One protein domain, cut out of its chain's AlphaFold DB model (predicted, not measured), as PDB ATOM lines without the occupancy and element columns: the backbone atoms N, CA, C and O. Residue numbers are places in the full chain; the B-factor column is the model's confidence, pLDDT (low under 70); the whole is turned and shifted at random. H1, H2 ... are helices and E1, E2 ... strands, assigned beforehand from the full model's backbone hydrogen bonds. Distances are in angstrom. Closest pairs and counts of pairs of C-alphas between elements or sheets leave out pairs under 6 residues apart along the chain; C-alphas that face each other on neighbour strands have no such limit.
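AT A GLANCE: This is residues 49 to 111 of the 129 residues of the protein "Cytochrome c domain-containing protein" of Sphingomonas daechungensis (UniProt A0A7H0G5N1). A long, loose, folded-back chain: it runs through helices H1 and H2 into a two-stranded hairpin, E1 and E2, which makes one end of the long axis, and then turns back through H3 and H4, with H1 and H4 well separated. At the other end residues 49 to 59, of which 53 to 59 belong to H1, stick out, while the short helices H2 and H3 lie nearest the middle. The printed part has 63 residues, with four named helices and two named strands in the order H1, H2, E1, E2, H3, H4; the sheet has the order E1 - E2 and is antiparallel, and the class is mixed, helices and strands. The whole is loose, with a radius of gyration of the C-alphas of 13.3 A, and spans 48 by 21 by 20 A, a rod in outline.

HOW THE PARTS SIT: H1, residues 53 to 62, is close to but not clearly touching H2, residues 65 to 69; their closest C-alphas, those of Leu 60 and Val 66, are 6.6 A apart. H2 has its closest C-alpha pair with E1, residues 76 to 81, at Cys 68 and Phe 78, 5.3 A. With E2, residues 85 to 89, the closest C-alphas are those of His 69 and Ala 89, 5.2 A. E1 and E2 form a hairpin of antiparallel neighbours, with 166 degrees between their directions; N 81 and O 85, at 2.8 A, and N 87 and O 79, at 2.9 A, are within hydrogen-bond range. H3, residues 92 to 96, is close to but not clearly touching H2, with the C-alphas of His 69 and Leu 92 closest at 7.3 A. H3 is also close to but not clearly touching H4, residues 101 to 109, with the C-alphas of Ala 96 and Leu 104 closest at 7.1 A. H1 and H4 are apart, and so are H2 and H4. In H1, H2, H3 and H4 every O i to N i+4 pair is within hydrogen-bond range.

IN THESE COORDINATES: H1 begins at C-alpha 53, (-70.978, -16.313, 465.010), and is 14.2 A long from first to last C-alpha. H2 measures 6.0 A. E1 is 14.8 A long and ends at C-alpha 81, (-87.457, -47.788, 464.225); E2 is 13.3 A long. H3 measures 5.9 A. H4 is 11.9 A long and ends at C-alpha 109, (-63.996, -33.842, 465.543).

THE WHOLE: The two C-alphas farthest apart, those of Glu 49 and Asn 83, are 48.4 A apart. The printed part has no cut. No link is long; that from H2 to E1, with 6 residues, is short, and the others are tight. The mean pLDDT of the printed part is 89.9, and no printed residue is under 70.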
ATOM      1  N   GLU A  49     -61.258 -14.089 469.740       89.25
ATOM      2  CA  GLU A  49     -61.256 -12.860 468.944       89.25
ATOM      3  C   GLU A  49     -61.346 -13.135 467.436       89.25
ATOM      4  O   GLU A  49     -61.761 -12.268 466.671       89.25
ATOM      5  N   GLN A  50     -60.956 -14.337 467.007       88.12
ATOM      6  CA  GLN A  50     -61.050 -14.796 465.620       88.12
ATOM      7  C   GLN A  50     -62.321 -15.619 465.363       88.12
ATOM      8  O   GLN A  50     -62.599 -15.981 464.219       88.12
ATOM      9  N   ALA A  51     -63.100 -15.931 466.404       86.94
ATOM     10  CA  ALA A  51     -64.328 -16.699 466.272       86.94
ATOM     11  C   ALA A  51     -65.460 -15.833 465.694       86.94
ATOM     12  O   ALA A  51     -65.720 -14.722 466.151       86.94
ATOM     13  N   SER A  52     -66.175 -16.371 464.702       90.50
ATOM     14  CA  SER A  52     -67.322 -15.709 464.071       90.50
ATOM     15  C   SER A  52     -68.613 -16.475 464.345       90.50
ATOM     16  O   SER A  52     -68.710 -17.679 464.090       90.50
ATOM     17  N   LEU A  53     -69.634 -15.761 464.832       89.81
ATOM     18  CA  LEU A  53     -70.978 -16.313 465.010       89.81
ATOM     19  C   LEU A  53     -71.609 -16.705 463.669       89.81
ATOM     20  O   LEU A  53     -72.258 -17.746 463.590       89.81
ATOM     21  N   GLU A  54     -71.378 -15.916 462.620       92.69
ATOM     22  CA  GLU A  54     -71.858 -16.210 461.266       92.69
ATOM     23  C   GLU A  54     -71.225 -17.498 460.736       92.69
ATOM     24  O   GLU A  54     -71.924 -18.360 460.206       92.69
ATOM     25  N   GLN A  55     -69.920 -17.686 460.968       89.88
ATOM     26  CA  GLN A  55     -69.233 -18.928 460.616       89.88
ATOM     27  C   GLN A  55     -69.803 -20.116 461.401       89.88
ATOM     28  O   GLN A  55     -70.052 -21.175 460.827       89.88
ATOM     29  N   GLY A  56     -70.063 -19.947 462.700       88.25
ATOM     30  CA  GLY A  56     -70.702 -20.975 463.524       88.25
ATOM     31  C   GLY A  56     -72.087 -21.375 463.000       88.25
ATOM     32  O   GLY A  56     -72.380 -22.566 462.874       88.25
ATOM     33  N   GLN A  57     -72.918 -20.397 462.631       89.31
ATOM     34  CA  GLN A  57     -74.230 -20.643 462.020       89.31
ATOM     35  C   GLN A  57     -74.104 -21.343 460.664       89.31
ATOM     36  O   GLN A  57     -74.819 -22.311 460.401       89.31
ATOM     37  N   HIS A  58     -73.162 -20.908 459.828       90.56
ATOM     38  CA  HIS A  58     -72.900 -21.536 458.540       90.56
ATOM     39  C   HIS A  58     -72.510 -23.013 458.697       90.56
ATOM     40  O   HIS A  58     -73.025 -23.872 457.978       90.56
ATOM     41  N   LEU A  59     -71.661 -23.339 459.675       89.06
ATOM     42  CA  LEU A  59     -71.256 -24.716 459.967       89.06
ATOM     43  C   LEU A  59     -72.421 -25.578 460.468       89.06
ATOM     44  O   LEU A  59     -72.550 -26.720 460.034       89.06
ATOM     45  N   LEU A  60     -73.293 -25.043 461.329       88.94
ATOM     46  CA  LEU A  60     -74.477 -25.772 461.808       88.94
ATOM     47  C   LEU A  60     -75.393 -26.218 460.659       88.94
ATOM     48  O   LEU A  60     -75.938 -27.325 460.705       88.94
ATOM     49  N   LEU A  61     -75.539 -25.369 459.640       87.31
ATOM     50  CA  LEU A  61     -76.364 -25.639 458.464       87.31
ATOM     51  C   LEU A  61     -75.657 -26.580 457.479       87.31
ATOM     52  O   LEU A  61     -76.230 -27.582 457.061       87.31
ATOM     53  N   THR A  62     -74.400 -26.298 457.139       89.94
ATOM     54  CA  THR A  62     -73.645 -27.068 456.130       89.94
ATOM     55  C   THR A  62     -73.235 -28.462 456.595       89.94
ATOM     56  O   THR A  62     -73.134 -29.376 455.777       89.94
ATOM     57  N   HIS A  63     -73.039 -28.660 457.899       86.12
ATOM     58  CA  HIS A  63     -72.750 -29.971 458.481       86.12
ATOM     59  C   HIS A  63     -73.997 -30.700 458.991       86.12
ATOM     60  O   HIS A  63     -73.859 -31.693 459.707       86.12
ATOM     61  N   ALA A  64     -75.194 -30.229 458.620       87.56
ATOM     62  CA  ALA A  64     -76.464 -30.875 458.944       87.56
ATOM     63  C   ALA A  64     -76.657 -31.138 460.451       87.56
ATOM     64  O   ALA A  64     -77.332 -32.084 460.861       87.56
ATOM     65  N   CYS A  65     -76.081 -30.294 461.318       88.50
ATOM     66  CA  CYS A  65     -76.194 -30.470 462.766       88.50
ATOM     67  C   CYS A  65     -77.662 -30.415 463.214       88.50
ATOM     68  O   CYS A  65     -78.075 -31.161 464.106       88.50
ATOM     69  N   VAL A  66     -78.454 -29.561 462.562       90.38
ATOM     70  CA  VAL A  66     -79.881 -29.355 462.841       90.38
ATOM     71  C   VAL A  66     -80.758 -30.558 462.481       90.38
ATOM     72  O   VAL A  66     -81.796 -30.753 463.111       90.38
ATOM     73  N   GLU A  67     -80.335 -31.425 461.554       88.56
ATOM     74  CA  GLU A  67     -81.113 -32.616 461.175       88.56
ATOM     75  C   GLU A  67     -81.240 -33.590 462.351       88.56
ATOM     76  O   GLU A  67     -82.322 -34.101 462.651       88.56
ATOM     77  N   CYS A  68     -80.140 -33.779 463.082       89.50
ATOM     78  CA  CYS A  68     -80.121 -34.616 464.275       89.50
ATOM     79  C   CYS A  68     -80.538 -33.837 465.528       89.50
ATOM     80  O   CYS A  68     -81.308 -34.356 466.332       89.50
ATOM     81  N   HIS A  69     -80.054 -32.604 465.719       92.00
ATOM     82  CA  HIS A  69     -80.214 -31.856 466.976       92.00
ATOM     83  C   HIS A  69     -81.427 -30.911 467.020       92.00
ATOM     84  O   HIS A  69     -81.706 -30.353 468.083       92.00
ATOM     85  N   GLY A  70     -82.175 -30.762 465.926       91.56
ATOM     86  CA  GLY A  70     -83.303 -29.834 465.807       91.56
ATOM     87  C   GLY A  70     -82.886 -28.418 465.404       91.56
ATOM     88  O   GLY A  70     -81.713 -28.059 465.488       91.56
ATOM     89  N   ASP A  71     -83.869 -27.616 464.988       89.69
ATOM     90  CA  ASP A  71     -83.654 -26.317 464.328       89.69
ATOM     91  C   ASP A  71     -82.862 -25.312 465.180       89.69
ATOM     92  O   ASP A  71     -82.015 -24.592 464.666       89.69
ATOM     93  N   ASN A  72     -83.073 -25.313 466.499       89.44
ATOM     94  CA  ASN A  72     -82.342 -24.479 467.461       89.44
ATOM     95  C   ASN A  72     -81.339 -25.300 468.281       89.44
ATOM     96  O   ASN A  72     -81.011 -24.943 469.417       89.44
ATOM     97  N   VAL A  73     -80.911 -26.447 467.742       91.88
ATOM     98  CA  VAL A  73     -80.024 -27.424 468.384       91.88
ATOM     99  C   VAL A  73     -80.450 -27.801 469.811       91.88
ATOM    100  O   VAL A  73     -79.627 -28.112 470.679       91.88
ATOM    101  N   GLN A  74     -81.762 -27.783 470.069       93.00
ATOM    102  CA  GLN A  74     -82.357 -28.033 471.382       93.00
ATOM    103  C   GLN A  74     -82.421 -29.521 471.763       93.00
ATOM    104  O   GLN A  74     -82.840 -29.854 472.873       93.00
ATOM    105  N   GLY A  75     -81.973 -30.406 470.874       91.62
ATOM    106  CA  GLY A  75     -82.086 -31.851 471.001       91.62
ATOM    107  C   GLY A  75     -83.456 -32.348 470.544       91.62
ATOM    108  O   GLY A  75     -84.483 -31.707 470.767       91.62
ATOM    109  N   ARG A  76     -83.479 -33.512 469.895       92.50
ATOM    110  CA  ARG A  76     -84.715 -34.174 469.465       92.50
ATOM    111  C   ARG A  76     -84.515 -35.675 469.328       92.50
ATOM    112  O   ARG A  76     -83.394 -36.171 469.216       92.50
ATOM    113  N   LYS A  77     -85.632 -36.396 469.275       91.81
ATOM    114  CA  LYS A  77     -85.670 -37.725 468.666       91.81
ATOM    115  C   LYS A  77     -85.462 -37.543 467.159       91.81
ATOM    116  O   LYS A  77     -86.232 -36.812 466.530       91.81
ATOM    117  N   PHE A  78     -84.410 -38.147 466.611       88.44
ATOM    118  CA  PHE A  78     -84.074 -38.016 465.185       88.44
ATOM    119  C   PHE A  78     -84.214 -39.333 464.418       88.44
ATOM    120  O   PHE A  78     -84.412 -39.307 463.210       88.44
ATOM    121  N   LEU A  79     -84.170 -40.477 465.111       89.31
ATOM    122  CA  LEU A  79     -84.427 -41.784 464.512       89.31
ATOM    123  C   LEU A  79     -85.308 -42.623 465.434       89.31
ATOM    124  O   LEU A  79     -85.038 -42.753 466.629       89.31
ATOM    125  N   GLU A  80     -86.327 -43.238 464.850       92.81
ATOM    126  CA  GLU A  80     -87.177 -44.215 465.512       92.81
ATOM    127  C   GLU A  80     -87.494 -45.344 464.537       92.81
ATOM    128  O   GLU A  80     -88.086 -45.124 463.483       92.81
ATOM    129  N   ILE A  81     -87.085 -46.553 464.904       92.44
ATOM    130  CA  ILE A  81     -87.457 -47.788 464.225       92.44
ATOM    131  C   ILE A  81     -88.224 -48.618 465.260       92.44
ATOM    132  O   ILE A  81     -87.607 -49.073 466.235       92.44
ATOM    133  N   PRO A  82     -89.549 -48.793 465.097       93.12
ATOM    134  CA  PRO A  82     -90.386 -49.490 466.069       93.12
ATOM    135  C   PRO A  82     -89.816 -50.862 466.431       93.12
ATOM    136  O   PRO A  82     -89.455 -51.638 465.550       93.12
ATOM    137  N   ASN A  83     -89.737 -51.156 467.730       90.88
ATOM    138  CA  ASN A  83     -89.203 -52.409 468.285       90.88
ATOM    139  C   ASN A  83     -87.718 -52.704 467.980       90.88
ATOM    140  O   ASN A  83     -87.253 -53.800 468.285       90.88
ATOM    141  N   VAL A  84     -86.968 -51.753 467.408       91.94
ATOM    142  CA  VAL A  84     -85.547 -51.936 467.067       91.94
ATOM    143  C   VAL A  84     -84.670 -50.906 467.770       91.94
ATOM    144  O   VAL A  84     -83.794 -51.279 468.547       91.94
ATOM    145  N   VAL A  85     -84.874 -49.610 467.507       86.12
ATOM    146  CA  VAL A  85     -84.014 -48.556 468.064       86.12
ATOM    147  C   VAL A  85     -84.723 -47.209 468.123       86.12
ATOM    148  O   VAL A  85     -85.477 -46.832 467.227       86.12
ATOM    149  N   THR A  86     -84.426 -46.440 469.166       90.00
ATOM    150  CA  THR A  86     -84.783 -45.024 469.251       90.00
ATOM    151  C   THR A  86     -83.535 -44.228 469.595       90.00
ATOM    152  O   THR A  86     -82.904 -44.480 470.621       90.00
ATOM    153  N   LEU A  87     -83.169 -43.275 468.737       88.19
ATOM    154  CA  LEU A  87     -82.002 -42.421 468.936       88.19
ATOM    155  C   LEU A  87     -82.425 -40.980 469.211       88.19
ATOM    156  O   LEU A  87     -83.241 -40.384 468.500       88.19
ATOM    157  N   TYR A  88     -81.803 -40.418 470.242       89.25
ATOM    158  CA  TYR A  88     -81.978 -39.040 470.668       89.25
ATOM    159  C   TYR A  88     -80.669 -38.288 470.491       89.25
ATOM    160  O   TYR A  88     -79.605 -38.770 470.888       89.25
ATOM    161  N   ALA A  89     -80.753 -37.090 469.929       90.12
ATOM    162  CA  ALA A  89     -79.645 -36.157 469.913       90.12
ATOM    163  C   ALA A  89     -79.724 -35.246 471.151       90.12
ATOM    164  O   ALA A  89     -80.817 -34.790 471.506       90.12
ATOM    165  N   PRO A  90     -78.593 -34.962 471.818       89.38
ATOM    166  CA  PRO A  90     -78.576 -34.094 472.988       89.38
ATOM    167  C   PRO A  90     -78.846 -32.632 472.619       89.38
ATOM    168  O   PRO A  90     -78.604 -32.190 471.497       89.38
ATOM    169  N   ASN A  91     -79.284 -31.860 473.607       92.00
ATOM    170  CA  ASN A  91     -79.407 -30.413 473.502       92.00
ATOM    171  C   ASN A  91     -78.011 -29.759 473.489       92.00
ATOM    172  O   ASN A  91     -77.316 -29.769 474.510       92.00
ATOM    173  N   LEU A  92     -77.600 -29.181 472.357       90.50
ATOM    174  CA  LEU A  92     -76.270 -28.579 472.225       90.50
ATOM    175  C   LEU A  92     -76.142 -27.264 472.995       90.50
ATOM    176  O   LEU A  92     -75.066 -27.007 473.525       90.50
ATOM    177  N   THR A  93     -77.208 -26.469 473.152       90.56
ATOM    178  CA  THR A  93     -77.144 -25.247 473.981       90.56
ATOM    179  C   THR A  93     -76.927 -25.570 475.461       90.56
ATOM    180  O   THR A  93     -76.235 -24.839 476.168       90.56
ATOM    181  N   TRP A  94     -77.457 -26.693 475.945       91.12
ATOM    182  CA  TRP A  94     -77.212 -27.184 477.301       91.12
ATOM    183  C   TRP A  94     -75.800 -27.755 477.467       91.12
ATOM    184  O   TRP A  94     -75.179 -27.546 478.513       91.12
ATOM    185  N   VAL A  95     -75.295 -28.458 476.445       90.06
ATOM    186  CA  VAL A  95     -73.933 -29.012 476.427       90.06
ATOM    187  C   VAL A  95     -72.894 -27.895 476.362       90.06
ATOM    188  O   VAL A  95     -71.974 -27.913 477.169       90.06
ATOM    189  N   ALA A  96     -73.072 -26.892 475.500       89.12
ATOM    190  CA  ALA A  96     -72.158 -25.754 475.364       89.12
ATOM    191  C   ALA A  96     -71.996 -24.954 476.669       89.12
ATOM    192  O   ALA A  96     -70.947 -24.381 476.917       89.12
ATOM    193  N   LYS A  97     -73.006 -24.956 477.549       91.19
ATOM    194  CA  LYS A  97     -72.921 -24.323 478.879       91.19
ATOM    195  C   LYS A  97     -72.128 -25.125 479.917       91.19
ATOM    196  O   LYS A  97     -71.847 -24.603 480.990       91.19
ATOM    197  N   ARG A  98     -71.861 -26.412 479.673       90.50
ATOM    198  CA  ARG A  98     -71.248 -27.338 480.650       90.50
ATOM    199  C   ARG A  98     -69.933 -27.940 480.185       90.50
ATOM    200  O   ARG A  98     -69.133 -28.343 481.023       90.50
ATOM    201  N   ALA A  99     -69.761 -28.078 478.880       90.94
ATOM    202  CA  ALA A  99     -68.539 -28.550 478.266       90.94
ATOM    203  C   ALA A  99     -67.597 -27.368 478.034       90.94
ATOM    204  O   ALA A  99     -68.053 -26.275 477.709       90.94
ATOM    205  N   SER A 100     -66.294 -27.595 478.171       92.00
ATOM    206  CA  SER A 100     -65.305 -26.636 477.675       92.00
ATOM    207  C   SER A 100     -65.245 -26.658 476.147       92.00
ATOM    208  O   SER A 100     -65.607 -27.660 475.522       92.00
ATOM    209  N   ASP A 101     -64.700 -25.602 475.542       91.12
ATOM    210  CA  ASP A 101     -64.479 -25.536 474.091       91.12
ATOM    211  C   ASP A 101     -63.655 -26.725 473.590       91.12
ATOM    212  O   ASP A 101     -63.950 -27.303 472.546       91.12
ATOM    213  N   GLN A 102     -62.690 -27.178 474.396       91.81
ATOM    214  CA  GLN A 102     -61.893 -28.361 474.092       91.81
ATOM    215  C   GLN A 102     -62.739 -29.634 474.039       91.81
ATOM    216  O   GLN A 102     -62.604 -30.439 473.120       91.81
ATOM    217  N   GLN A 103     -63.638 -29.817 475.004       90.38
ATOM    218  CA  GLN A 103     -64.540 -30.966 475.027       90.38
ATOM    219  C   GLN A 103     -65.550 -30.913 473.881       90.38
ATOM    220  O   GLN A 103     -65.905 -31.955 473.330       90.38
ATOM    221  N   LEU A 104     -66.006 -29.718 473.501       89.00
ATOM    222  CA  LEU A 104     -66.909 -29.541 472.369       89.00
ATOM    223  C   LEU A 104     -66.195 -29.835 471.041       89.00
ATOM    224  O   LEU A 104     -66.721 -30.588 470.221       89.00
ATOM    225  N   ALA A 105     -64.969 -29.340 470.864       90.25
ATOM    226  CA  ALA A 105     -64.135 -29.639 469.702       90.25
ATOM    227  C   ALA A 105     -63.848 -31.146 469.586       90.25
ATOM    228  O   ALA A 105     -63.997 -31.724 468.510       90.25
ATOM    229  N   GLN A 106     -63.532 -31.814 470.700       89.56
ATOM    230  CA  GLN A 106     -63.349 -33.270 470.756       89.56
ATOM    231  C   GLN A 106     -64.643 -34.032 470.436       89.56
ATOM    232  O   GLN A 106     -64.608 -35.051 469.739       89.56
ATOM    233  N   ALA A 107     -65.797 -33.545 470.892       88.19
ATOM    234  CA  ALA A 107     -67.087 -34.149 470.573       88.19
ATOM    235  C   ALA A 107     -67.405 -34.072 469.077       88.19
ATOM    236  O   ALA A 107     -67.857 -35.066 468.507       88.19
ATOM    237  N   ILE A 108     -67.117 -32.933 468.445       86.44
ATOM    238  CA  ILE A 108     -67.381 -32.695 467.022       86.44
ATOM    239  C   ILE A 108     -66.369 -33.435 466.136       86.44
ATOM    240  O   ILE A 108     -66.763 -34.123 465.201       86.44
ATOM    241  N   ARG A 109     -65.065 -33.330 466.425       86.69
ATOM    242  CA  ARG A 109     -63.996 -33.842 465.543       86.69
ATOM    243  C   ARG A 109     -63.612 -35.294 465.826       86.69
ATOM    244  O   ARG A 109     -63.281 -36.034 464.901       86.69
ATOM    245  N   GLN A 110     -63.661 -35.725 467.090       86.94
ATOM    246  CA  GLN A 110     -63.234 -37.070 467.518       86.94
ATOM    247  C   GLN A 110     -64.409 -37.978 467.913       86.94
ATOM    248  O   GLN A 110     -64.226 -39.184 468.113       86.94
ATOM    249  N   GLY A 111     -65.627 -37.433 468.014       86.25
ATOM    250  CA  GLY A 111     -66.808 -38.187 468.434       86.25
ATOM    251  C   GLY A 111     -66.727 -38.641 469.894       86.25
ATOM    252  O   GLY A 111     -67.177 -39.744 470.222       86.25
TER     253      GLY A 111